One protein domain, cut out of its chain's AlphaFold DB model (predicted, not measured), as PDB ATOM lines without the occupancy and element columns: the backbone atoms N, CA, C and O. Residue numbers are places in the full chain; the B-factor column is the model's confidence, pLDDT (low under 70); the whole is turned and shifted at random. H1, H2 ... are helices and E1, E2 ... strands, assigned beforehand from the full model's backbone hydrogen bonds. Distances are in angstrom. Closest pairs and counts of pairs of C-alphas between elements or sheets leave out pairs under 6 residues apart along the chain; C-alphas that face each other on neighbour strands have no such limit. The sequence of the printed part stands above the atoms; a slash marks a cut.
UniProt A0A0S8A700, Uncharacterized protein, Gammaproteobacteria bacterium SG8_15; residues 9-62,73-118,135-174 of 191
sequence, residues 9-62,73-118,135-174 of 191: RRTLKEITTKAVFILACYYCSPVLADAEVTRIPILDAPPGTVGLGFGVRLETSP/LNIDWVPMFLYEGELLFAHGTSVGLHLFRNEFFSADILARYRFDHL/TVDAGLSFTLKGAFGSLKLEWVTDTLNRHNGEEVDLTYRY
ATOM      1  N   ARG A   9     -17.622  31.215  -6.499       50.94
ATOM      2  CA  ARG A   9     -17.297  29.829  -6.889       50.94
ATOM      3  C   ARG A   9     -18.526  28.967  -7.188       50.94
ATOM      4  O   ARG A   9     -18.392  27.957  -7.876       50.94
ATOM      5  N   ARG A  10     -19.708  29.334  -6.676       53.47
ATOM      6  CA  ARG A  10     -20.942  28.547  -6.849       53.47
ATOM      7  C   ARG A  10     -21.623  28.847  -8.188       53.47
ATOM      8  O   ARG A  10     -22.042  27.923  -8.873       53.47
ATOM      9  N   THR A  11     -21.617  30.112  -8.605       53.88
ATOM     10  CA  THR A  11     -22.188  30.584  -9.877       53.88
ATOM     11  C   THR A  11     -21.417  30.088 -11.101       53.88
ATOM     12  O   THR A  11     -22.026  29.736 -12.105       53.88
ATOM     13  N   LEU A  12     -20.088  29.972 -11.017       53.19
ATOM     14  CA  LEU A  12     -19.271  29.468 -12.130       53.19
ATOM     15  C   LEU A  12     -19.542  27.993 -12.461       53.19
ATOM     16  O   LEU A  12     -19.534  27.637 -13.640       53.19
ATOM     17  N   LYS A  13     -19.825  27.153 -11.453       48.94
ATOM     18  CA  LYS A  13     -20.181  25.738 -11.662       48.94
ATOM     19  C   LYS A  13     -21.536  25.585 -12.350       48.94
ATOM     20  O   LYS A  13     -21.657  24.794 -13.275       48.94
ATOM     21  N   GLU A  14     -22.531  26.376 -11.956       52.84
ATOM     22  CA  GLU A  14     -23.859  26.325 -12.581       52.84
ATOM     23  C   GLU A  14     -23.838  26.804 -14.040       52.84
ATOM     24  O   GLU A  14     -24.532  26.238 -14.884       52.84
ATOM     25  N   ILE A  15     -22.999  27.795 -14.365       56.09
ATOM     26  CA  ILE A  15     -22.814  28.273 -15.743       56.09
ATOM     27  C   ILE A  15     -22.098  27.221 -16.602       56.09
ATOM     28  O   ILE A  15     -22.507  26.984 -17.736       56.09
ATOM     29  N   THR A  16     -21.077  26.541 -16.068       54.28
ATOM     30  CA  THR A  16     -20.368  25.485 -16.817       54.28
ATOM     31  C   THR A  16     -21.237  24.251 -17.046       54.28
ATOM     32  O   THR A  16     -21.225  23.714 -18.148       54.28
ATOM     33  N   THR A  17     -22.061  23.834 -16.078       54.59
ATOM     34  CA  THR A  17     -22.995  22.709 -16.273       54.59
ATOM     35  C   THR A  17     -24.065  23.025 -17.322       54.59
ATOM     36  O   THR A  17     -24.360  22.180 -18.164       54.59
ATOM     37  N   LYS A  18     -24.600  24.255 -17.336       46.59
ATOM     38  CA  LYS A  18     -25.561  24.696 -18.362       46.59
ATOM     39  C   LYS A  18     -24.925  24.785 -19.755       46.59
ATOM     40  O   LYS A  18     -25.544  24.370 -20.730       46.59
ATOM     41  N   ALA A  19     -23.682  25.263 -19.852       54.34
ATOM     42  CA  ALA A  19     -22.961  25.372 -21.123       54.34
ATOM     43  C   ALA A  19     -22.619  24.002 -21.739       54.34
ATOM     44  O   ALA A  19     -22.728  23.832 -22.951       54.34
ATOM     45  N   VAL A  20     -22.266  23.009 -20.916       56.56
ATOM     46  CA  VAL A  20     -21.998  21.637 -21.387       56.56
ATOM     47  C   VAL A  20     -23.267  20.971 -21.929       56.56
ATOM     48  O   VAL A  20     -23.195  20.268 -22.932       56.56
ATOM     49  N   PHE A  21     -24.436  21.243 -21.340       53.75
ATOM     50  CA  PHE A  21     -25.713  20.721 -21.841       53.75
ATOM     51  C   PHE A  21     -26.090  21.301 -23.214       53.75
ATOM     52  O   PHE A  21     -26.541  20.569 -24.089       53.75
ATOM     53  N   ILE A  22     -25.836  22.596 -23.435       56.56
ATOM     54  CA  ILE A  22     -26.082  23.257 -24.730       56.56
ATOM     55  C   ILE A  22     -25.117  22.736 -25.808       56.56
ATOM     56  O   ILE A  22     -25.523  22.542 -26.953       56.56
ATOM     57  N   LEU A  23     -23.859  22.449 -25.450       53.28
ATOM     58  CA  LEU A  23     -22.870  21.899 -26.384       53.28
ATOM     59  C   LEU A  23     -23.134  20.417 -26.721       53.28
ATOM     60  O   LEU A  23     -22.889  19.998 -27.848       53.28
ATOM     61  N   ALA A  24     -23.669  19.632 -25.779       51.19
ATOM     62  CA  ALA A  24     -24.033  18.232 -26.011       51.19
ATOM     63  C   ALA A  24     -25.227  18.086 -26.972       51.19
ATOM     64  O   ALA A  24     -25.228  17.185 -27.808       51.19
ATOM     65  N   CYS A  25     -26.193  19.011 -26.934       51.31
ATOM     66  CA  CYS A  25     -27.293  19.039 -27.904       51.31
ATOM     67  C   CYS A  25     -26.838  19.400 -29.330       51.31
ATOM     68  O   CYS A  25     -27.526  19.058 -30.284       51.31
ATOM     69  N   TYR A  26     -25.673  20.040 -29.492       49.81
ATOM     70  CA  TYR A  26     -25.138  20.423 -30.805       49.81
ATOM     71  C   TYR A  26     -24.583  19.230 -31.607       49.81
ATOM     72  O   TYR A  26     -24.466  19.308 -32.826       49.81
ATOM     73  N   TYR A  27     -24.256  18.118 -30.936       46.97
ATOM     74  CA  TYR A  27     -23.787  16.887 -31.587       46.97
ATOM     75  C   TYR A  27     -24.919  15.934 -31.994       46.97
ATOM     76  O   TYR A  27     -24.659  14.944 -32.674       46.97
ATOM     77  N   CYS A  28     -26.169  16.230 -31.628       42.19
ATOM     78  CA  CYS A  28     -27.320  15.543 -32.193       42.19
ATOM     79  C   CYS A  28     -27.642  16.230 -33.524       42.19
ATOM     80  O   CYS A  28     -28.272  17.285 -33.556       42.19
ATOM     81  N   SER A  29     -27.117  15.689 -34.625       43.16
ATOM     82  CA  SER A  29     -27.503  16.128 -35.965       43.16
ATOM     83  C   SER A  29     -29.031  16.171 -36.056       43.16
ATOM     84  O   SER A  29     -29.674  15.223 -35.597       43.16
ATOM     85  N   PRO A  30     -29.637  17.218 -36.638       45.31
ATOM     86  CA  PRO A  30     -31.056  17.169 -36.904       45.31
ATOM     87  C   PRO A  30     -31.249  16.102 -37.981       45.31
ATOM     88  O   PRO A  30     -30.892  16.297 -39.143       45.31
ATOM     89  N   VAL A  31     -31.806  14.956 -37.600       38.72
ATOM     90  CA  VAL A  31     -32.648  14.222 -38.538       38.72
ATOM     91  C   VAL A  31     -33.768  15.203 -38.864       38.72
ATOM     92  O   VAL A  31     -34.681  15.402 -38.069       38.72
ATOM     93  N   LEU A  32     -33.623  15.911 -39.986       41.84
ATOM     94  CA  LEU A  32     -34.680  16.710 -40.593       41.84
ATOM     95  C   LEU A  32     -35.695  15.725 -41.178       41.84
ATOM     96  O   LEU A  32     -35.780  15.540 -42.388       41.84
ATOM     97  N   ALA A  33     -36.409  15.028 -40.299       36.00
ATOM     98  CA  ALA A  33     -37.757  14.619 -40.617       36.00
ATOM     99  C   ALA A  33     -38.584  15.904 -40.545       36.00
ATOM    100  O   ALA A  33     -38.487  16.646 -39.563       36.00
ATOM    101  N   ASP A  34     -39.305  16.203 -41.621       36.53
ATOM    102  CA  ASP A  34     -40.326  17.242 -41.651       36.53
ATOM    103  C   ASP A  34     -41.380  16.838 -40.616       36.53
ATOM    104  O   ASP A  34     -42.262  16.023 -40.879       36.53
ATOM    105  N   ALA A  35     -41.174  17.262 -39.368       40.25
ATOM    106  CA  ALA A  35     -42.154  17.081 -38.325       40.25
ATOM    107  C   ALA A  35     -43.311  17.975 -38.734       40.25
ATOM    108  O   ALA A  35     -43.197  19.201 -38.689       40.25
ATOM    109  N   GLU A  36     -44.394  17.357 -39.190       37.59
ATOM    110  CA  GLU A  36     -45.650  18.036 -39.430       37.59
ATOM    111  C   GLU A  36     -46.004  18.771 -38.123       37.59
ATOM    112  O   GLU A  36     -46.445  18.170 -37.145       37.59
ATOM    113  N   VAL A  37     -45.731  20.081 -38.043       45.41
ATOM    114  CA  VAL A  37     -46.039  20.903 -36.860       45.41
ATOM    115  C   VAL A  37     -47.543  21.198 -36.862       45.41
ATOM    116  O   VAL A  37     -47.980  22.347 -36.850       45.41
ATOM    117  N   THR A  38     -48.369  20.157 -36.946       49.53
ATOM    118  CA  THR A  38     -49.829  20.252 -36.891       49.53
ATOM    119  C   THR A  38     -50.363  20.170 -35.469       49.53
ATOM    120  O   THR A  38     -51.560  20.365 -35.258       49.53
ATOM    121  N   ARG A  39     -49.500  19.981 -34.460       57.03
ATOM    122  CA  ARG A  39     -49.924  19.931 -33.058       57.03
ATOM    123  C   ARG A  39     -49.233  20.977 -32.192       57.03
ATOM    124  O   ARG A  39     -48.013  21.051 -32.106       57.03
ATOM    125  N   ILE A  40     -50.047  21.728 -31.453       59.12
ATOM    126  CA  ILE A  40     -49.606  22.467 -30.269       59.12
ATOM    127  C   ILE A  40     -49.796  21.520 -29.078       59.12
ATOM    128  O   ILE A  40     -50.936  21.322 -28.652       59.12
ATOM    129  N   PRO A  41     -48.736  20.900 -28.528       62.88
ATOM    130  CA  PRO A  41     -48.897  19.977 -27.418       62.88
ATOM    131  C   PRO A  41     -49.362  20.744 -26.173       62.88
ATOM    132  O   PRO A  41     -48.635  21.578 -25.612       62.88
ATOM    133  N   ILE A  42     -50.582  20.456 -25.723       65.69
ATOM    134  CA  ILE A  42     -51.063  20.866 -24.405       65.69
ATOM    135  C   ILE A  42     -50.342  19.963 -23.396       65.69
ATOM    136  O   ILE A  42     -50.595  18.766 -23.325       65.69
ATOM    137  N   LEU A  43     -49.369  20.517 -22.668       66.06
ATOM    138  CA  LEU A  43     -48.551  19.748 -21.713       66.06
ATOM    139  C   LEU A  43     -49.066  19.853 -20.274       66.06
ATOM    140  O   LEU A  43     -48.717  19.035 -19.421       66.06
ATOM    141  N   ASP A  44     -49.832  20.903 -19.976       69.19
ATOM    142  CA  ASP A  44     -50.202  21.238 -18.607       69.19
ATOM    143  C   ASP A  44     -51.548  21.965 -18.566       69.19
ATOM    144  O   ASP A  44     -51.615  23.190 -18.659       69.19
ATOM    145  N   ALA A  45     -52.623  21.183 -18.479       75.44
ATOM    146  CA  ALA A  45     -53.960  21.655 -18.155       75.44
ATOM    147  C   ALA A  45     -54.377  21.025 -16.810       75.44
ATOM    148  O   ALA A  45     -54.225  19.811 -16.640       75.44
ATOM    149  N   PRO A  46     -54.854  21.812 -15.830       78.31
ATOM    150  CA  PRO A  46     -55.414  21.269 -14.596       78.31
ATOM    151  C   PRO A  46     -56.663  20.409 -14.865       78.31
ATOM    152  O   PRO A  46     -57.428  20.742 -15.775       78.31
ATOM    153  N   PRO A  47     -56.940  19.364 -14.065       82.25
ATOM    154  CA  PRO A  47     -58.210  18.645 -14.138       82.25
ATOM    155  C   PRO A  47     -59.403  19.597 -13.964       82.25
ATOM    156  O   PRO A  47     -59.362  20.519 -13.150       82.25
ATOM    157  N   GLY A  48     -60.461  19.379 -14.740       82.94
ATOM    158  CA  GLY A  48     -61.630  20.257 -14.815       82.94
ATOM    159  C   GLY A  48     -61.459  21.459 -15.749       82.94
ATOM    160  O   GLY A  48     -62.340  22.320 -15.791       82.94
ATOM    161  N   THR A  49     -60.357  21.548 -16.501       86.12
ATOM    162  CA  THR A  49     -60.163  22.634 -17.471       86.12
ATOM    163  C   THR A  49     -61.017  22.388 -18.704       86.12
ATOM    164  O   THR A  49     -60.898  21.363 -19.369       86.12
ATOM    165  N   VAL A  50     -61.835  23.378 -19.050       89.25
ATOM    166  CA  VAL A  50     -62.510  23.453 -20.341       89.25
ATOM    167  C   VAL A  50     -62.076  24.730 -21.046       89.25
ATOM    168  O   VAL A  50     -61.980  25.794 -20.436       89.25
ATOM    169  N   GLY A  51     -61.784  24.621 -22.334       86.94
ATOM    170  CA  GLY A  51     -61.348  25.725 -23.169       86.94
ATOM    171  C   GLY A  51     -61.943  25.609 -24.559       86.94
ATOM    172  O   GLY A  51     -61.997  24.531 -25.144       86.94
ATOM    173  N   LEU A  52     -62.374  26.742 -25.095       87.19
ATOM    174  CA  LEU A  52     -62.705  26.893 -26.503       87.19
ATOM    175  C   LEU A  52     -61.826  28.002 -27.059       87.19
ATOM    176  O   LEU A  52     -61.640  29.043 -26.427       87.19
ATOM    177  N   GLY A  53     -61.272  27.765 -28.234       83.00
ATOM    178  CA  GLY A  53     -60.402  28.690 -28.926       83.00
ATOM    179  C   GLY A  53     -60.485  28.482 -30.424       83.00
ATOM    180  O   GLY A  53     -61.096  27.542 -30.926       83.00
ATOM    181  N   PHE A  54     -59.850  29.381 -31.151       79.94
ATOM    182  CA  PHE A  54     -59.620  29.227 -32.573       79.94
ATOM    183  C   PHE A  54     -58.188  29.665 -32.850       79.94
ATOM    184  O   PHE A  54     -57.705  30.651 -32.289       79.94
ATOM    185  N   GLY A  55     -57.496  28.893 -33.674       75.94
ATOM    186  CA  GLY A  55     -56.195  29.232 -34.221       75.94
ATOM    187  C   GLY A  55     -56.340  29.564 -35.696       75.94
ATOM    188  O   GLY A  55     -57.220  29.041 -36.376       75.94
ATOM    189  N   VAL A  56     -55.463  30.424 -36.195       74.12
ATOM    190  CA  VAL A  56     -55.252  30.565 -37.634       74.12
ATOM    191  C   VAL A  56     -53.891  29.970 -37.932       74.12
ATOM    192  O   VAL A  56     -52.896  30.373 -37.326       74.12
ATOM    193  N   ARG A  57     -53.854  28.997 -38.837       67.69
ATOM    194  CA  ARG A  57     -52.620  28.400 -39.332       67.69
ATOM    195  C   ARG A  57     -52.314  29.004 -40.693       67.69
ATOM    196  O   ARG A  57     -53.169  29.045 -41.570       67.69
ATOM    197  N   LEU A  58     -51.094  29.507 -40.831       68.88
ATOM    198  CA  LEU A  58     -50.551  29.972 -42.099       68.88
ATOM    199  C   LEU A  58     -49.607  28.884 -42.595       68.88
ATOM    200  O   LEU A  58     -48.543  28.692 -42.006       68.88
ATOM    201  N   GLU A  59     -50.005  28.154 -43.630       58.75
ATOM    202  CA  GLU A  59     -49.155  27.142 -44.256       58.75
ATOM    203  C   GLU A  59     -48.623  27.658 -45.594       58.75
ATOM    204  O   GLU A  59     -49.356  28.218 -46.414       58.75
ATOM    205  N   THR A  60     -47.323  27.468 -45.814       56.12
ATOM    206  CA  THR A  60     -46.706  27.652 -47.127       56.12
ATOM    207  C   THR A  60     -46.591  26.280 -47.776       56.12
ATOM    208  O   THR A  60     -45.694  25.515 -47.434       56.12
ATOM    209  N   SER A  61     -47.506  25.953 -48.690       52.75
ATOM    210  CA  SER A  61     -47.444  24.678 -49.409       52.75
ATOM    211  C   SER A  61     -46.208  24.658 -50.323       52.75
ATOM    212  O   SER A  61     -46.032  25.580 -51.128       52.75
ATOM    213  N   PRO A  62     -45.338  23.631 -50.245       46.84
ATOM    214  CA  PRO A  62     -44.175  23.507 -51.123       46.84
ATOM    215  C   PRO A  62     -44.554  23.131 -52.568       46.84
ATOM    216  O   PRO A  62     -43.701  23.172 -53.460       46.84
ATOM    217  N   LEU A  73     -50.016  31.133 -49.782       54.88
ATOM    218  CA  LEU A  73     -50.419  31.307 -48.383       54.88
ATOM    219  C   LEU A  73     -51.808  30.704 -48.165       54.88
ATOM    220  O   LEU A  73     -52.818  31.362 -48.412       54.88
ATOM    221  N   ASN A  74     -51.851  29.463 -47.681       59.75
ATOM    222  CA  ASN A  74     -53.098  28.869 -47.215       59.75
ATOM    223  C   ASN A  74     -53.354  29.332 -45.779       59.75
ATOM    224  O   ASN A  74     -52.478  29.239 -44.914       59.75
ATOM    225  N   ILE A  75     -54.542  29.899 -45.559       64.44
ATOM    226  CA  ILE A  75     -55.016  30.358 -44.253       64.44
ATOM    227  C   ILE A  75     -56.086  29.376 -43.791       64.44
ATOM    228  O   ILE A  75     -57.233  29.457 -44.234       64.44
ATOM    229  N   ASP A  76     -55.712  28.490 -42.876       67.00
ATOM    230  CA  ASP A  76     -56.617  27.495 -42.314       67.00
ATOM    231  C   ASP A  76     -57.108  27.948 -40.939       67.00
ATOM    232  O   ASP A  76     -56.323  28.253 -40.033       67.00
ATOM    233  N   TRP A  77     -58.428  27.999 -40.773       70.12
ATOM    234  CA  TRP A  77     -59.058  28.243 -39.479       70.12
ATOM    235  C   TRP A  77     -59.163  26.921 -38.730       70.12
ATOM    236  O   TRP A  77     -59.853  26.005 -39.171       70.12
ATOM    237  N   VAL A  78     -58.499  26.833 -37.582       71.75
ATOM    238  CA  VAL A  78     -58.453  25.617 -36.771       71.75
ATOM    239  C   VAL A  78     -59.257  25.850 -35.493       71.75
ATOM    240  O   VAL A  78     -58.761  26.507 -34.571       71.75
ATOM    241  N   PRO A  79     -60.509  25.360 -35.402       72.56
ATOM    242  CA  PRO A  79     -61.237  25.394 -34.144       72.56
ATOM    243  C   PRO A  79     -60.509  24.516 -33.125       72.56
ATOM    244  O   PRO A  79     -60.136  23.377 -33.403       72.56
ATOM    245  N   MET A  80     -60.305  25.051 -31.927       76.38
ATOM    246  CA  MET A  80     -59.655  24.350 -30.831       76.38
ATOM    247  C   MET A  80     -60.651  24.169 -29.697       76.38
ATOM    248  O   MET A  80     -61.196  25.132 -29.162       76.38
ATOM    249  N   PHE A  81     -60.851  22.924 -29.293       81.62
ATOM    250  CA  PHE A  81     -61.525  22.605 -28.047       81.62
ATOM    251  C   PHE A  81     -60.553  21.888 -27.124       81.62
ATOM    252  O   PHE A  81     -59.723  21.094 -27.559       81.62
ATOM    253  N   LEU A  82     -60.634  22.214 -25.846       86.88
ATOM    254  CA  LEU A  82     -59.823  21.648 -24.791       86.88
ATOM    255  C   LEU A  82     -60.769  21.186 -23.697       86.88
ATOM    256  O   LEU A  82     -61.534  21.977 -23.151       86.88
ATOM    257  N   TYR A  83     -60.690  19.916 -23.362       86.44
ATOM    258  CA  TYR A  83     -61.339  19.347 -22.204       86.44
ATOM    259  C   TYR A  83     -60.329  18.473 -21.473       86.44
ATOM    260  O   TYR A  83     -59.745  17.564 -22.058       86.44
ATOM    261  N   GLU A  84     -60.135  18.757 -20.195       89.06
ATOM    262  CA  GLU A  84     -59.216  18.044 -19.324       89.06
ATOM    263  C   GLU A  84     -59.995  17.545 -18.107       89.06
ATOM    264  O   GLU A  84     -60.396  18.333 -17.252       89.06
ATOM    265  N   GLY A  85     -60.242  16.242 -18.030       85.75
ATOM    266  CA  GLY A  85     -60.852  15.591 -16.875       85.75
ATOM    267  C   GLY A  85     -59.817  14.948 -15.948       85.75
ATOM    268  O   GLY A  85     -58.610  15.123 -16.100       85.75
ATOM    269  N   GLU A  86     -60.299  14.182 -14.970       85.88
ATOM    270  CA  GLU A  86     -59.434  13.365 -14.102       85.88
ATOM    271  C   GLU A  86     -59.000  12.062 -14.787       85.88
ATOM    272  O   GLU A  86     -57.846  11.659 -14.672       85.88
ATOM    273  N   LEU A  87     -59.917  11.425 -15.528       85.50
ATOM    274  CA  LEU A  87     -59.688  10.149 -16.217       85.50
ATOM    275  C   LEU A  87     -59.571  10.297 -17.737       85.50
ATOM    276  O   LEU A  87     -58.887   9.501 -18.368       85.50
ATOM    277  N   LEU A  88     -60.242  11.285 -18.332       87.75
ATOM    278  CA  LEU A  88     -60.320  11.458 -19.783       87.75
ATOM    279  C   LEU A  88     -59.962  12.882 -20.201       87.75
ATOM    280  O   LEU A  88     -60.273  13.834 -19.487       87.75
ATOM    281  N   PHE A  89     -59.368  13.022 -21.378       87.12
ATOM    282  CA  PHE A  89     -59.067  14.308 -21.994       87.12
ATOM    283  C   PHE A  89     -59.489  14.315 -23.462       87.12
ATOM    284  O   PHE A  89     -59.528  13.279 -24.128       87.12
ATOM    285  N   ALA A  90     -59.814  15.495 -23.972       84.88
ATOM    286  CA  ALA A  90     -60.118  15.723 -25.376       84.88
ATOM    287  C   ALA A  90     -59.500  17.049 -25.817       84.88
ATOM    288  O   ALA A  90     -59.862  18.117 -25.320       84.88
ATOM    289  N   HIS A  91     -58.531  16.983 -26.724       83.44
ATOM    290  CA  HIS A  91     -57.763  18.118 -27.223       83.44
ATOM    291  C   HIS A  91     -57.911  18.179 -28.743       83.44
ATOM    292  O   HIS A  91     -57.287  17.394 -29.459       83.44
ATOM    293  N   GLY A  92     -58.714  19.114 -29.250       77.50
ATOM    294  CA  GLY A  92     -58.996  19.223 -30.681       77.50
ATOM    295  C   GLY A  92     -59.377  17.858 -31.256       77.50
ATOM    296  O   GLY A  92     -60.208  17.147 -30.719       77.50
ATOM    297  N   THR A  93     -58.706  17.405 -32.301       72.12
ATOM    298  CA  THR A  93     -59.044  16.140 -32.972       72.12
ATOM    299  C   THR A  93     -58.573  14.869 -32.244       72.12
ATOM    300  O   THR A  93     -58.672  13.769 -32.786       72.12
ATOM    301  N   SER A  94     -58.030  14.997 -31.032       78.38
ATOM    302  CA  SER A  94     -57.488  13.885 -30.245       78.38
ATOM    303  C   SER A  94     -58.257  13.701 -28.941       78.38
ATOM    304  O   SER A  94     -58.612  14.669 -28.270       78.38
ATOM    305  N   VAL A  95     -58.480  12.453 -28.552       85.69
ATOM    306  CA  VAL A  95     -59.102  12.074 -27.278       85.69
ATOM    307  C   VAL A  95     -58.228  11.052 -26.576       85.69
ATOM    308  O   VAL A  95     -57.513  10.296 -27.224       85.69
ATOM    309  N   GLY A  96     -58.268  10.996 -25.254       86.50
ATOM    310  CA  GLY A  96     -57.472  10.021 -24.532       86.50
ATOM    311  C   GLY A  96     -57.887   9.820 -23.091       86.50
ATOM    312  O   GLY A  96     -58.799  10.465 -22.571       86.50
ATOM    313  N   LEU A  97     -57.213   8.864 -22.466       90.25
ATOM    314  CA  LEU A  97     -57.443   8.408 -21.109       90.25
ATOM    315  C   LEU A  97     -56.137   8.492 -20.322       90.25
ATOM    316  O   LEU A  97     -55.093   8.019 -20.773       90.25
ATOM    317  N   HIS A  98     -56.214   9.052 -19.121       91.44
ATOM    318  CA  HIS A  98     -55.120   9.068 -18.162       91.44
ATOM    319  C   HIS A  98     -55.065   7.707 -17.460       91.44
ATOM    320  O   HIS A  98     -55.956   7.374 -16.679       91.44
ATOM    321  N   LEU A  99     -54.029   6.907 -17.724       90.38
ATOM    322  CA  LEU A  99     -53.808   5.655 -16.989       90.38
ATOM    323  C   LEU A  99     -53.214   5.937 -15.612       90.38
ATOM    324  O   LEU A  99     -53.580   5.320 -14.614       90.38
ATOM    325  N   PHE A 100     -52.257   6.862 -15.581       88.88
ATOM    326  CA  PHE A 100     -51.550   7.252 -14.377       88.88
ATOM    327  C   PHE A 100     -51.168   8.724 -14.467       88.88
ATOM    328  O   PHE A 100     -50.630   9.160 -15.481       88.88
ATOM    329  N   ARG A 101     -51.412   9.491 -13.405       86.19
ATOM    330  CA  ARG A 101     -51.099  10.920 -13.363       86.19
ATOM    331  C   ARG A 101     -50.650  11.319 -11.965       86.19
ATOM    332  O   ARG A 101     -51.440  11.309 -11.029       86.19
ATOM    333  N   ASN A 102     -49.395  11.735 -11.872       87.62
ATOM    334  CA  ASN A 102     -48.782  12.341 -10.697       87.62
ATOM    335  C   ASN A 102     -48.209  13.721 -11.057       87.62
ATOM    336  O   ASN A 102     -48.117  14.094 -12.224       87.62
ATOM    337  N   GLU A 103     -47.737  14.465 -10.055       86.00
ATOM    338  CA  GLU A 103     -47.106  15.780 -10.256       86.00
ATOM    339  C   GLU A 103     -45.828  15.728 -11.116       86.00
ATOM    340  O   GLU A 103     -45.482  16.713 -11.766       86.00
ATOM    341  N   PHE A 104     -45.141  14.580 -11.150       88.56
ATOM    342  CA  PHE A 104     -43.860  14.398 -11.850       88.56
ATOM    343  C   PHE A 104     -43.938  13.518 -13.100       88.56
ATOM    344  O   PHE A 104     -43.043  13.577 -13.940       88.56
ATOM    345  N   PHE A 105     -44.962  12.671 -13.218       90.69
ATOM    346  CA  PHE A 105     -45.075  11.700 -14.304       90.69
ATOM    347  C   PHE A 105     -46.534  11.420 -14.644       90.69
ATOM    348  O   PHE A 105     -47.342  11.194 -13.741       90.69
ATOM    349  N   SER A 106     -46.833  11.364 -15.937       89.88
ATOM    350  CA  SER A 106     -48.123  10.948 -16.473       89.88
ATOM    351  C   SER A 106     -47.933   9.935 -17.595       89.88
ATOM    352  O   SER A 106     -47.019  10.077 -18.411       89.88
ATOM    353  N   ALA A 107     -48.806   8.935 -17.630       92.38
ATOM    354  CA  ALA A 107     -48.914   7.953 -18.695       92.38
ATOM    355  C   ALA A 107     -50.359   7.919 -19.191       92.38
ATOM    356  O   ALA A 107     -51.294   7.703 -18.413       92.38
ATOM    357  N   ASP A 108     -50.518   8.112 -20.491       91.00
ATOM    358  CA  ASP A 108     -51.792   8.348 -21.143       91.00
ATOM    359  C   ASP A 108     -51.920   7.439 -22.367       91.00
ATOM    360  O   ASP A 108     -50.942   7.188 -23.073       91.00
ATOM    361  N   ILE A 109     -53.134   6.972 -22.637       90.56
ATOM    362  CA  ILE A 109     -53.494   6.400 -23.937       90.56
ATOM    363  C   ILE A 109     -54.228   7.487 -24.703       90.56
ATOM    364  O   ILE A 109     -55.097   8.151 -24.141       90.56
ATOM    365  N   LEU A 110     -53.913   7.658 -25.979       87.62
ATOM    366  CA  LEU A 110     -54.625   8.581 -26.850       87.62
ATOM    367  C   LEU A 110     -55.063   7.900 -28.141       87.62
ATOM    368  O   LEU A 110     -54.419   6.979 -28.631       87.62
ATOM    369  N   ALA A 111     -56.162   8.388 -28.688       84.00
ATOM    370  CA  ALA A 111     -56.621   8.106 -30.028       84.00
ATOM    371  C   ALA A 111     -56.785   9.438 -30.761       84.00
ATOM    372  O   ALA A 111     -57.372  10.392 -30.239       84.00
ATOM    373  N   ARG A 112     -56.242   9.516 -31.969       75.94
ATOM    374  CA  ARG A 112     -56.307  10.696 -32.821       75.94
ATOM    375  C   ARG A 112     -57.186  10.389 -34.013       75.94
ATOM    376  O   ARG A 112     -57.014   9.385 -34.693       75.94
ATOM    377  N   TYR A 113     -58.100  11.304 -34.281       70.25
ATOM    378  CA  TYR A 113     -58.862  11.289 -35.508       70.25
ATOM    379  C   TYR A 113     -58.203  12.248 -36.503       70.25
ATOM    380  O   TYR A 113     -58.161  13.461 -36.269       70.25
ATOM    381  N   ARG A 114     -57.638  11.718 -37.592       65.12
ATOM    382  CA  ARG A 114     -57.083  12.543 -38.673       65.12
ATOM    383  C   ARG A 114     -58.188  12.835 -39.683       65.12
ATOM    384  O   ARG A 114     -58.680  11.943 -40.368       65.12
ATOM    385  N   PHE A 115     -58.579  14.104 -39.779       55.47
ATOM    386  CA  PHE A 115     -59.448  14.581 -40.854       55.47
ATOM    387  C   PHE A 115     -58.616  14.751 -42.132       55.47
ATOM    388  O   PHE A 115     -58.385  15.872 -42.570       55.47
ATOM    389  N   ASP A 116     -58.169  13.659 -42.751       52.31
ATOM    390  CA  ASP A 116     -57.551  13.703 -44.087       52.31
ATOM    391  C   ASP A 116     -58.641  13.846 -45.177       52.31
ATOM    392  O   ASP A 116     -58.683  13.113 -46.165       52.31
ATOM    393  N   HIS A 117     -59.573  14.785 -44.982       40.88
ATOM    394  CA  HIS A 117     -60.575  15.139 -45.980       40.88
ATOM    395  C   HIS A 117     -59.988  16.232 -46.877       40.88
ATOM    396  O   HIS A 117     -60.058  17.423 -46.576       40.88
ATOM    397  N   LEU A 118     -59.391  15.823 -47.996       38.50
ATOM    398  CA  LEU A 118     -59.314  16.685 -49.172       38.50
ATOM    399  C   LEU A 118     -60.749  16.855 -49.665       38.50
ATOM    400  O   LEU A 118     -61.267  15.981 -50.349       38.50
ATOM    401  N   THR A 135     -59.211   7.602 -41.144       56.09
ATOM    402  CA  THR A 135     -58.209   6.836 -40.383       56.09
ATOM    403  C   THR A 135     -58.166   7.309 -38.931       56.09
ATOM    404  O   THR A 135     -58.187   8.510 -38.642       56.09
ATOM    405  N   VAL A 136     -58.158   6.343 -38.011       65.12
ATOM    406  CA  VAL A 136     -58.024   6.569 -36.570       65.12
ATOM    407  C   VAL A 136     -56.667   6.039 -36.148       65.12
ATOM    408  O   VAL A 136     -56.397   4.845 -36.302       65.12
ATOM    409  N   ASP A 137     -55.855   6.914 -35.570       77.50
ATOM    410  CA  ASP A 137     -54.582   6.527 -34.985       77.50
ATOM    411  C   ASP A 137     -54.771   6.263 -33.491       77.50
ATOM    412  O   ASP A 137     -55.542   6.956 -32.821       77.50
ATOM    413  N   ALA A 138     -54.025   5.312 -32.936       83.94
ATOM    414  CA  ALA A 138     -53.998   5.065 -31.498       83.94
ATOM    415  C   ALA A 138     -52.556   5.027 -30.993       83.94
ATOM    416  O   ALA A 138     -51.640   4.603 -31.694       83.94
ATOM    417  N   GLY A 139     -52.334   5.488 -29.767       87.62
ATOM    418  CA  GLY A 139     -50.989   5.643 -29.238       87.62
ATOM    419  C   GLY A 139     -50.906   5.812 -27.733       87.62
ATOM    420  O   GLY A 139     -51.904   5.848 -27.009       87.62
ATOM    421  N   LEU A 140     -49.667   5.924 -27.273       90.31
ATOM    422  CA  LEU A 140     -49.289   6.154 -25.889       90.31
ATOM    423  C   LEU A 140     -48.593   7.506 -25.762       90.31
ATOM    424  O   LEU A 140     -47.809   7.902 -26.621       90.31
ATOM    425  N   SER A 141     -48.844   8.194 -24.657       89.06
ATOM    426  CA  SER A 141     -48.167   9.433 -24.287       89.06
ATOM    427  C   SER A 141     -47.569   9.290 -22.896       89.06
ATOM    428  O   SER A 141     -48.233   8.879 -21.947       89.06
ATOM    429  N   PHE A 142     -46.303   9.667 -22.767       91.44
ATOM    430  CA  PHE A 142     -45.575   9.716 -21.511       91.44
ATOM    431  C   PHE A 142     -45.096  11.139 -21.271       91.44
ATOM    432  O   PHE A 142     -44.400  11.718 -22.101       91.44
ATOM    433  N   THR A 143     -45.434  11.704 -20.116       90.31
ATOM    434  CA  THR A 143     -45.033  13.063 -19.740       90.31
ATOM    435  C   THR A 143     -44.263  13.039 -18.430       90.31
ATOM    436  O   THR A 143     -44.753  12.528 -17.432       90.31
ATOM    437  N   LEU A 144     -43.076  13.638 -18.410       90.69
ATOM    438  CA  LEU A 144     -42.253  13.865 -17.225       90.69
ATOM    439  C   LEU A 144     -42.212  15.362 -16.921       90.69
ATOM    440  O   LEU A 144     -41.873  16.171 -17.784       90.69
ATOM    441  N   LYS A 145     -42.534  15.734 -15.684       89.12
ATOM    442  CA  LYS A 145     -42.530  17.114 -15.188       89.12
ATOM    443  C   LYS A 145     -41.553  17.233 -14.021       89.12
ATOM    444  O   LYS A 145     -41.485  16.364 -13.157       89.12
ATOM    445  N   GLY A 146     -40.788  18.317 -13.979       85.75
ATOM    446  CA  GLY A 146     -39.885  18.591 -12.867       85.75
ATOM    447  C   GLY A 146     -39.280  19.987 -12.920       85.75
ATOM    448  O   GLY A 146     -39.623  20.808 -13.767       85.75
ATOM    449  N   ALA A 147     -38.319  20.252 -12.032       83.12
ATOM    450  CA  ALA A 147     -37.596  21.530 -11.996       83.12
ATOM    451  C   ALA A 147     -36.781  21.808 -13.277       83.12
ATOM    452  O   ALA A 147     -36.387  22.943 -13.529       83.12
ATOM    453  N   PHE A 148     -36.525  20.775 -14.084       81.88
ATOM    454  CA  PHE A 148     -35.864  20.886 -15.380       81.88
ATOM    455  C   PHE A 148     -36.820  21.295 -16.512       81.88
ATOM    456  O   PHE A 148     -36.352  21.539 -17.612       81.88
ATOM    457  N   GLY A 149     -38.133  21.365 -16.275       85.69
ATOM    458  CA  GLY A 149     -39.144  21.602 -17.304       85.69
ATOM    459  C   GLY A 149     -40.080  20.407 -17.490       85.69
ATOM    460  O   GLY A 149     -40.327  19.636 -16.563       85.69
ATOM    461  N   SER A 150     -40.629  20.274 -18.693       86.62
ATOM    462  CA  SER A 150     -41.540  19.197 -19.077       86.62
ATOM    463  C   SER A 150     -41.026  18.493 -20.326       86.62
ATOM    464  O   SER A 150     -40.753  19.143 -21.333       86.62
ATOM    465  N   LEU A 151     -40.915  17.173 -20.267       89.50
ATOM    466  CA  LEU A 151     -40.575  16.314 -21.394       89.50
ATOM    467  C   LEU A 151     -41.786  15.437 -21.705       89.50
ATOM    468  O   LEU A 151     -42.300  14.779 -20.807       89.50
ATOM    469  N   LYS A 152     -42.241  15.424 -22.952       88.25
ATOM    470  CA  LYS A 152     -43.342  14.587 -23.421       88.25
ATOM    471  C   LYS A 152     -42.866  13.737 -24.589       88.25
ATOM    472  O   LYS A 152     -42.258  14.268 -25.511       88.25
ATOM    473  N   LEU A 153     -43.140  12.445 -24.521       89.62
ATOM    474  CA  LEU A 153     -42.911  11.472 -25.578       89.62
ATOM    475  C   LEU A 153     -44.270  10.904 -25.982       89.62
ATOM    476  O   LEU A 153     -44.963  10.345 -25.135       89.62
ATOM    477  N   GLU A 154     -44.647  11.040 -27.245       86.38
ATOM    478  CA  GLU A 154     -45.845  10.414 -27.805       86.38
ATOM    479  C   GLU A 154     -45.417   9.390 -28.847       86.38
ATOM    480  O   GLU A 154     -44.542   9.656 -29.665       86.38
ATOM    481  N   TRP A 155     -46.018   8.210 -28.798       86.81
ATOM    482  CA  TRP A 155     -45.832   7.172 -29.796       86.81
ATOM    483  C   TRP A 155     -47.201   6.731 -30.277       86.81
ATOM    484  O   TRP A 155     -47.998   6.200 -29.505       86.81
ATOM    485  N   VAL A 156     -47.478   6.992 -31.546       80.75
ATOM    486  CA  VAL A 156     -48.764   6.740 -32.183       80.75
ATOM    487  C   VAL A 156     -48.545   5.812 -33.374       80.75
ATOM    488  O   VAL A 156     -47.568   5.944 -34.109       80.75
ATOM    489  N   THR A 157     -49.445   4.850 -33.547       75.88
ATOM    490  CA  THR A 157     -49.422   3.889 -34.650       75.88
ATOM    491  C   THR A 157     -50.771   3.892 -35.367       75.88
ATOM    492  O   THR A 157     -51.822   4.038 -34.731       75.88
ATOM    493  N   ASP A 158     -50.743   3.758 -36.694       70.00
ATOM    494  CA  ASP A 158     -51.960   3.555 -37.479       70.00
ATOM    495  C   ASP A 158     -52.584   2.199 -37.115       70.00
ATOM    496  O   ASP A 158     -52.032   1.135 -37.400       70.00
ATOM    497  N   THR A 159     -53.757   2.223 -36.480       56.53
ATOM    498  CA  THR A 159     -54.474   0.992 -36.123       56.53
ATOM    499  C   THR A 159     -55.199   0.341 -37.300       56.53
ATOM    500  O   THR A 159     -55.574  -0.827 -37.190       56.53
ATOM    501  N   LEU A 160     -55.400   1.044 -38.424       50.38
ATOM    502  CA  LEU A 160     -56.178   0.526 -39.557       50.38
ATOM    503  C   LEU A 160     -55.342  -0.171 -40.644       50.38
ATOM    504  O   LEU A 160     -55.914  -0.648 -41.627       50.38
ATOM    505  N   ASN A 161     -54.030  -0.334 -40.440       42.50
ATOM    506  CA  ASN A 161     -53.138  -1.158 -41.271       42.50
ATOM    507  C   ASN A 161     -53.223  -0.830 -42.777       42.50
ATOM    508  O   ASN A 161     -53.038  -1.704 -43.629       42.50
ATOM    509  N   ARG A 162     -53.551   0.424 -43.117       47.91
ATOM    510  CA  ARG A 162     -53.605   0.891 -44.512       47.91
ATOM    511  C   ARG A 162     -52.316   1.597 -44.901       47.91
ATOM    512  O   ARG A 162     -51.899   1.500 -46.056       47.91
ATOM    513  N   HIS A 163     -51.638   2.200 -43.927       49.97
ATOM    514  CA  HIS A 163     -50.298   2.742 -44.074       49.97
ATOM    515  C   HIS A 163     -49.496   2.385 -42.814       49.97
ATOM    516  O   HIS A 163     -49.851   2.815 -41.728       49.97
ATOM    517  N   ASN A 164     -48.423   1.593 -42.938       54.81
ATOM    518  CA  ASN A 164     -47.528   1.210 -41.828       54.81
ATOM    519  C   ASN A 164     -46.699   2.411 -41.315       54.81
ATOM    520  O   ASN A 164     -45.470   2.397 -41.369       54.81
ATOM    521  N   GLY A 165     -47.366   3.494 -40.919       59.66
ATOM    522  CA  GLY A 165     -46.766   4.699 -40.373       59.66
ATOM    523  C   GLY A 165     -46.725   4.616 -38.855       59.66
ATOM    524  O   GLY A 165     -47.762   4.511 -38.200       59.66
ATOM    525  N   GLU A 166     -45.522   4.670 -38.299       70.44
ATOM    526  CA  GLU A 166     -45.303   4.906 -36.876       70.44
ATOM    527  C   GLU A 166     -44.833   6.353 -36.704       70.44
ATOM    528  O   GLU A 166     -43.877   6.780 -37.353       70.44
ATOM    529  N   GLU A 167     -45.510   7.113 -35.846       75.69
ATOM    530  CA  GLU A 167     -45.174   8.501 -35.525       75.69
ATOM    531  C   GLU A 167     -44.677   8.550 -34.080       75.69
ATOM    532  O   GLU A 167     -45.336   8.065 -33.154       75.69
ATOM    533  N   VAL A 168     -43.480   9.101 -33.892       82.38
ATOM    534  CA  VAL A 168     -42.879   9.279 -32.571       82.38
ATOM    535  C   VAL A 168     -42.515  10.743 -32.396       82.38
ATOM    536  O   VAL A 168     -41.623  11.253 -33.072       82.38
ATOM    537  N   ASP A 169     -43.170  11.394 -31.441       82.75
ATOM    538  CA  ASP A 169     -42.977  12.801 -31.123       82.75
ATOM    539  C   ASP A 169     -42.265  12.963 -29.787       82.75
ATOM    540  O   ASP A 169     -42.709  12.460 -28.754       82.75
ATOM    541  N   LEU A 170     -41.190  13.751 -29.777       87.06
ATOM    542  CA  LEU A 170     -40.495  14.144 -28.556       87.06
ATOM    543  C   LEU A 170     -40.563  15.661 -28.379       87.06
ATOM    544  O   LEU A 170     -39.942  16.424 -29.114       87.06
ATOM    545  N   THR A 171     -41.288  16.106 -27.358       84.94
ATOM    546  CA  THR A 171     -41.455  17.519 -27.014       84.94
ATOM    547  C   THR A 171     -40.754  17.843 -25.702       84.94
ATOM    548  O   THR A 171     -41.039  17.243 -24.670       84.94
ATOM    549  N   TYR A 172     -39.909  18.874 -25.697       86.81
ATOM    550  CA  TYR A 172     -39.321  19.435 -24.480       86.81
ATOM    551  C   TYR A 172     -39.752  20.890 -24.286       86.81
ATOM    552  O   TYR A 172     -39.669  21.703 -25.206       86.81
ATOM    553  N   ARG A 173     -40.199  21.240 -23.077       83.69
ATOM    554  CA  ARG A 173     -40.637  22.590 -22.710       83.69
ATOM    555  C   ARG A 173     -39.949  23.053 -21.438       83.69
ATOM    556  O   ARG A 173     -40.037  22.405 -20.401       83.69
ATOM    557  N   TYR A 174     -39.350  24.235 -21.498       84.00
ATOM    558  CA  TYR A 174     -38.767  24.909 -20.344       84.00
ATOM    559  C   TYR A 174     -39.527  26.211 -20.071       84.00
ATOM    560  O   TYR A 174     -39.702  27.022 -20.982       84.00
TER     561      TYR A 174
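This is residues 9 to 62, 73 to 118 and 135 to 174 of the 191 residues of an uncharacterized protein of Gammaproteobacteria bacterium SG8_15 (UniProt A0A0S8A700). One large antiparallel sheet, twisted and curled like part of a barrel, forms an open trough, with residues 37 to 44 on its hollow side. Residues 9 to 34, with helix H1, stick out as a free arm that makes much of the length. The printed part has 140 residues: H1, then strands E1 to E8, which lie in chain order across the sheet. It is mostly strand and loose, with a radius of gyration of the C-alphas of 18.0 A and spans of 59 by 41 by 31 A.

Edge strand E1, residues 49 to 59, bends by 54 degrees at residue 52 and pairs with E2, residues 74 to 84 (N 53 to O 80, 2.8 A). E3, residues 88 to 91, follows (N 83 to O 90, 2.8 A), then E4, residues 94 to 101 (N 89 to O 96, 2.9 A), which bends by 58 degrees at residue 98. E5, residues 105 to 114, ends this meander of antiparallel neighbours, E2 to E5 (N 97 to O 109, 2.8 A). E6, residues 135 to 146 (N 108 to O 141, 2.8 A), E7, residues 149 to 158 (N 142 to O 153, 2.8 A), and edge strand E8, residues 166 to 173 (N 154 to O 169, 2.8 A), form another. H1, residues 9 to 25, is not on the sheet; 12 of its 13 O i to N i+4 pairs are within hydrogen-bond range.

H1 spans 25.7 A from C-alpha 9 at (-17.297, 29.829, -6.889). E1 spans 29.3 A, E2 30.5 A, E5 27.2 A, E6 35.1 A, E7 29.9 A and E8 23.1 A, to C-alpha 173 at (-40.637, 22.590, -22.710).

C-alphas 9 and 118, the farthest apart, are 61.0 A apart. Cuts leave gaps of 10.4 A between C-alphas 62 and 73 and 13.2 A between 118 and 135. The link H1 to E1 is long, 23 residues. Mean pLDDT of the printed part is 70.6, with residues 9 to 44 among those under 70.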